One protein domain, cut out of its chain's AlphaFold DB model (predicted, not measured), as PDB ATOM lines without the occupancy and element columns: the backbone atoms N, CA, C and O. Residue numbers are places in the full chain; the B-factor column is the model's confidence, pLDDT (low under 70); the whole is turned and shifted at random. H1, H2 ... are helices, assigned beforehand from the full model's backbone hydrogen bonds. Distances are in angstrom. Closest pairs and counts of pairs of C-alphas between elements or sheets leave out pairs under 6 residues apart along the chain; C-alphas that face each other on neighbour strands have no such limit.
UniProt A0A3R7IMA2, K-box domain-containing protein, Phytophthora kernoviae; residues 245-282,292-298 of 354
ATOM      1  N   ALA A 245     215.841 291.748 198.593       78.88
ATOM      2  CA  ALA A 245     215.262 290.477 198.146       78.88
ATOM      3  C   ALA A 245     215.911 289.247 198.820       78.88
ATOM      4  O   ALA A 245     215.281 288.197 198.935       78.88
ATOM      5  N   GLU A 246     217.157 289.375 199.273       83.25
ATOM      6  CA  GLU A 246     217.869 288.364 200.055       83.25
ATOM      7  C   GLU A 246     217.386 288.319 201.507       83.25
ATOM      8  O   GLU A 246     217.065 287.242 202.004       83.25
ATOM      9  N   GLU A 247     217.224 289.472 202.157       84.38
ATOM     10  CA  GLU A 247     216.663 289.584 203.507       84.38
ATOM     11  C   GLU A 247     215.247 288.996 203.590       84.38
ATOM     12  O   GLU A 247     214.952 288.229 204.503       84.38
ATOM     13  N   LEU A 248     214.402 289.236 202.583       85.44
ATOM     14  CA  LEU A 248     213.072 288.621 202.496       85.44
ATOM     15  C   LEU A 248     213.135 287.098 202.323       85.44
ATOM     16  O   LEU A 248     212.305 286.381 202.877       85.44
ATOM     17  N   LYS A 249     214.112 286.567 201.576       86.25
ATOM     18  CA  LYS A 249     214.303 285.109 201.453       86.25
ATOM     19  C   LYS A 249     214.747 284.489 202.776       86.25
ATOM     20  O   LYS A 249     214.307 283.385 203.095       86.25
ATOM     21  N   HIS A 250     215.611 285.175 203.522       91.12
ATOM     22  CA  HIS A 250     216.014 284.753 204.859       91.12
ATOM     23  C   HIS A 250     214.832 284.794 205.829       91.12
ATOM     24  O   HIS A 250     214.566 283.791 206.478       91.12
ATOM     25  N   GLU A 251     214.042 285.865 205.821       91.06
ATOM     26  CA  GLU A 251     212.845 285.986 206.655       91.06
ATOM     27  C   GLU A 251     211.791 284.922 206.324       91.06
ATOM     28  O   GLU A 251     211.231 284.313 207.226       91.06
ATOM     29  N   ILE A 252     211.557 284.613 205.044       88.81
ATOM     30  CA  ILE A 252     210.650 283.519 204.657       88.81
ATOM     31  C   ILE A 252     211.171 282.169 205.163       88.81
ATOM     32  O   ILE A 252     210.374 281.321 205.564       88.81
ATOM     33  N   ARG A 253     212.489 281.938 205.139       92.75
ATOM     34  CA  ARG A 253     213.079 280.709 205.686       92.75
ATOM     35  C   ARG A 253     212.893 280.646 207.203       92.75
ATOM     36  O   ARG A 253     212.483 279.604 207.703       92.75
ATOM     37  N   ASP A 254     213.136 281.750 207.895       94.81
ATOM     38  CA  ASP A 254     213.003 281.840 209.349       94.81
ATOM     39  C   ASP A 254     211.545 281.660 209.788       94.81
ATOM     40  O   ASP A 254     211.273 280.872 210.688       94.81
ATOM     41  N   LEU A 255     210.597 282.303 209.101       94.06
ATOM     42  CA  LEU A 255     209.165 282.160 209.368       94.06
ATOM     43  C   LEU A 255     208.662 280.742 209.095       94.06
ATOM     44  O   LEU A 255     207.801 280.250 209.815       94.06
ATOM     45  N   ARG A 256     209.195 280.060 208.075       92.12
ATOM     46  CA  ARG A 256     208.871 278.646 207.830       92.12
ATOM     47  C   ARG A 256     209.384 277.745 208.944       92.12
ATOM     48  O   ARG A 256     208.693 276.801 209.306       92.12
ATOM     49  N   GLN A 257     210.568 278.035 209.476       95.56
ATOM     50  CA  GLN A 257     211.095 277.293 210.614       95.56
ATOM     51  C   GLN A 257     210.276 277.565 211.878       95.56
ATOM     52  O   GLN A 257     209.931 276.629 212.584       95.56
ATOM     53  N   GLU A 258     209.910 278.822 212.137       93.75
ATOM     54  CA  GLU A 258     209.057 279.182 213.275       93.75
ATOM     55  C   GLU A 258     207.671 278.538 213.166       93.75
ATOM     56  O   GLU A 258     207.137 278.068 214.168       93.75
ATOM     57  N   LEU A 259     207.116 278.449 211.952       93.69
ATOM     58  CA  LEU A 259     205.870 277.731 211.714       93.69
ATOM     59  C   LEU A 259     206.023 276.245 212.058       93.69
ATOM     60  O   LEU A 259     205.214 275.736 212.825       93.69
ATOM     61  N   ALA A 260     207.080 275.585 211.573       92.81
ATOM     62  CA  ALA A 260     207.348 274.180 211.883       92.81
ATOM     63  C   ALA A 260     207.512 273.941 213.396       92.81
ATOM     64  O   ALA A 260     206.892 273.035 213.946       92.81
ATOM     65  N   ASP A 261     208.267 274.804 214.082       94.75
ATOM     66  CA  ASP A 261     208.446 274.731 215.533       94.75
ATOM     67  C   ASP A 261     207.097 274.919 216.265       94.75
ATOM     68  O   ASP A 261     206.786 274.194 217.211       94.75
ATOM     69  N   SER A 262     206.260 275.859 215.807       92.38
ATOM     70  CA  SER A 262     204.942 276.120 216.401       92.38
ATOM     71  C   SER A 262     203.936 274.992 216.154       92.38
ATOM     72  O   SER A 262     203.138 274.675 217.034       92.38
ATOM     73  N   GLU A 263     203.985 274.348 214.988       91.19
ATOM     74  CA  GLU A 263     203.159 273.184 214.669       91.19
ATOM     75  C   GLU A 263     203.531 271.989 215.552       91.19
ATOM     76  O   GLU A 263     202.644 271.297 216.057       91.19
ATOM     77  N   ASP A 264     204.825 271.780 215.806       91.62
ATOM     78  CA  ASP A 264     205.301 270.743 216.722       91.62
ATOM     79  C   ASP A 264     204.885 271.017 218.176       91.62
ATOM     80  O   ASP A 264     204.449 270.097 218.875       91.62
ATOM     81  N   GLU A 265     204.929 272.275 218.629       92.25
ATOM     82  CA  GLU A 265     204.403 272.668 219.944       92.25
ATOM     83  C   GLU A 265     202.891 272.409 220.055       92.25
ATOM     84  O   GLU A 265     202.424 271.856 221.057       92.25
ATOM     85  N   VAL A 266     202.116 272.753 219.020       92.19
ATOM     86  CA  VAL A 266     200.668 272.490 218.976       92.19
ATOM     87  C   VAL A 266     200.391 270.991 219.003       92.19
ATOM     88  O   VAL A 266     199.563 270.542 219.799       92.19
ATOM     89  N   ARG A 267     201.116 270.198 218.207       90.31
ATOM     90  CA  ARG A 267     201.009 268.735 218.217       90.31
ATOM     91  C   ARG A 267     201.295 268.181 219.612       90.31
ATOM     92  O   ARG A 267     200.541 267.344 220.103       90.31
ATOM     93  N   GLN A 268     202.325 268.679 220.296       90.12
ATOM     94  CA  GLN A 268     202.641 268.259 221.662       90.12
ATOM     95  C   GLN A 268     201.522 268.608 222.659       90.12
ATOM     96  O   GLN A 268     201.192 267.800 223.529       90.12
ATOM     97  N   LEU A 269     200.907 269.788 222.538       89.25
ATOM     98  CA  LEU A 269     199.766 270.176 223.373       89.25
ATOM     99  C   LEU A 269     198.536 269.299 223.116       89.25
ATOM    100  O   LEU A 269     197.859 268.919 224.072       89.25
ATOM    101  N   MET A 270     198.279 268.943 221.856       89.12
ATOM    102  CA  MET A 270     197.211 268.014 221.483       89.12
ATOM    103  C   MET A 270     197.429 266.615 222.076       89.12
ATOM    104  O   MET A 270     196.492 266.017 222.602       89.12
ATOM    105  N   LEU A 271     198.672 266.126 222.089       90.25
ATOM    106  CA  LEU A 271     199.016 264.866 222.756       90.25
ATOM    107  C   LEU A 271     198.752 264.932 224.268       90.25
ATOM    108  O   LEU A 271     198.209 263.991 224.845       90.25
ATOM    109  N   PHE A 272     199.077 266.052 224.924       87.56
ATOM    110  CA  PHE A 272     198.767 266.242 226.346       87.56
ATOM    111  C   PHE A 272     197.265 266.336 226.643       87.56
ATOM    112  O   PHE A 272     196.858 265.987 227.753       87.56
ATOM    113  N   SER A 273     196.446 266.785 225.687       88.00
ATOM    114  CA  SER A 273     194.982 266.741 225.792       88.00
ATOM    115  C   SER A 273     194.375 265.399 225.367       88.00
ATOM    116  O   SER A 273     193.172 265.213 225.535       88.00
ATOM    117  N   GLY A 274     195.199 264.448 224.914       85.25
ATOM    118  CA  GLY A 274     194.810 263.069 224.626       85.25
ATOM    119  C   GLY A 274     194.448 262.784 223.168       85.25
ATOM    120  O   GLY A 274     193.996 261.681 222.884       85.25
ATOM    121  N   TYR A 275     194.650 263.729 222.248       88.75
ATOM    122  CA  TYR A 275     194.396 263.523 220.818       88.75
ATOM    123  C   TYR A 275     195.612 262.903 220.129       88.75
ATOM    124  O   TYR A 275     196.731 263.364 220.350       88.75
ATOM    125  N   GLY A 276     195.407 261.910 219.258       84.75
ATOM    126  CA  GLY A 276     196.474 261.328 218.436       84.75
ATOM    127  C   GLY A 276     197.416 260.379 219.184       84.75
ATOM    128  O   GLY A 276     198.434 259.965 218.627       84.75
ATOM    129  N   ILE A 277     197.099 260.015 220.429       88.81
ATOM    130  CA  ILE A 277     197.897 259.094 221.258       88.81
ATOM    131  C   ILE A 277     197.953 257.677 220.675       88.81
ATOM    132  O   ILE A 277     198.919 256.953 220.898       88.81
ATOM    133  N   GLU A 278     196.942 257.302 219.897       87.88
ATOM    134  CA  GLU A 278     196.814 256.040 219.171       87.88
ATOM    135  C   GLU A 278     197.847 255.881 218.050       87.88
ATOM    136  O   GLU A 278     198.172 254.758 217.668       87.88
ATOM    137  N   SER A 279     198.387 256.993 217.544       87.06
ATOM    138  CA  SER A 279     199.395 257.003 216.478       87.06
ATOM    139  C   SER A 279     200.838 256.930 216.993       87.06
ATOM    140  O   SER A 279     201.764 256.757 216.200       87.06
ATOM    141  N   LEU A 280     201.040 257.053 218.310       87.88
ATOM    142  CA  LEU A 280     202.365 257.076 218.926       87.88
ATOM    143  C   LEU A 280     202.966 255.677 219.063       87.88
ATOM    144  O   LEU A 280     202.285 254.697 219.370       87.88
ATOM    145  N   ALA A 281     204.291 255.598 218.941       91.25
ATOM    146  CA  ALA A 281     205.002 254.376 219.286       91.25
ATOM    147  C   ALA A 281     204.917 254.109 220.806       91.25
ATOM    148  O   ALA A 281     204.897 255.054 221.602       91.25
ATOM    149  N   PRO A 282     204.970 252.842 221.264       90.19
ATOM    150  CA  PRO A 282     204.877 252.512 222.691       90.19
ATOM    151  C   PRO A 282     205.878 253.269 223.582       90.19
ATOM    152  O   PRO A 282     205.537 253.704 224.678       90.19
ATOM    153  N   LEU A 292     202.999 263.492 231.821       93.44
ATOM    154  CA  LEU A 292     201.673 263.724 232.409       93.44
ATOM    155  C   LEU A 292     201.627 263.424 233.914       93.44
ATOM    156  O   LEU A 292     201.095 264.204 234.704       93.44
ATOM    157  N   LYS A 293     202.242 262.324 234.363       95.19
ATOM    158  CA  LYS A 293     202.360 262.026 235.801       95.19
ATOM    159  C   LYS A 293     203.149 263.116 236.531       95.19
ATOM    160  O   LYS A 293     202.797 263.494 237.650       95.19
ATOM    161  N   ASN A 294     204.203 263.641 235.911       94.50
ATOM    162  CA  ASN A 294     205.016 264.707 236.490       94.50
ATOM    163  C   ASN A 294     204.291 266.060 236.515       94.50
ATOM    164  O   ASN A 294     204.437 266.809 237.484       94.50
ATOM    165  N   THR A 295     203.513 266.411 235.487       91.81
ATOM    166  CA  THR A 295     202.676 267.624 235.502       91.81
ATOM    167  C   THR A 295     201.561 267.500 236.536       91.81
ATOM    168  O   THR A 295     201.392 268.415 237.340       91.81
ATOM    169  N   LEU A 296     200.894 266.347 236.632       93.12
ATOM    170  CA  LEU A 296     199.874 266.091 237.649       93.12
ATOM    171  C   LEU A 296     200.433 266.226 239.071       93.12
ATOM    172  O   LEU A 296     199.828 266.903 239.901       93.12
ATOM    173  N   LYS A 297     201.610 265.651 239.353       93.94
ATOM    174  CA  LYS A 297     202.297 265.824 240.648       93.94
ATOM    175  C   LYS A 297     202.560 267.297 240.962       93.94
ATOM    176  O   LYS A 297     202.314 267.730 242.085       93.94
ATOM    177  N   ARG A 298     203.018 268.079 239.974       89.25
ATOM    178  CA  ARG A 298     203.249 269.526 240.125       89.25
ATOM    179  C   ARG A 298     201.952 270.284 240.411       89.25
ATOM    180  O   ARG A 298     201.912 271.067 241.355       89.25
TER     181      ARG A 298
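This is residues 245 to 282 and 292 to 298 of the 354 residues of the protein "K-box domain-containing protein" of Phytophthora kernoviae (UniProt A0A3R7IMA2). One long helix, H1, makes the longest axis, and beyond its last residues a short helix, H2, stands crosswise, the two forming a loose L with a gap at the corner. Residues 273 to 282 turn off to another side at that same end of H1, and residues 245 to 266 of H1 stick out free. The printed part has 45 residues with two named helices, H1 then H2, and no named strand: the class is all helix. It is extended, with a radius of gyration of the C-alphas of 16.2 A, and spans 49 by 26 by 15 A.

H1, residues 245 to 272, runs 40.7 A from C-alpha 245 at (215.262, 290.477, 198.146) to C-alpha 272 at (198.767, 266.242, 226.346). H2 is residues 292 to 298, ending with C-alpha 298 at (203.249, 269.526, 240.125).

H1 and H2 are close but not clearly touching; their closest C-alphas, of Phe 272 and Leu 292, are 7.2 A apart. Their lines are about perpendicular, at 85 degrees. In H1 and H2 every O i to N i+4 pair is within hydrogen-bond range.

The C-alphas farthest apart, of Ala 245 and Lys 297, are 50.8 A apart. Residues 283 to 291 are not printed; C-alphas 282 and 292 are 15.2 A apart across this cut, in the link from H1 to H2. No printed residue is under 70 in pLDDT.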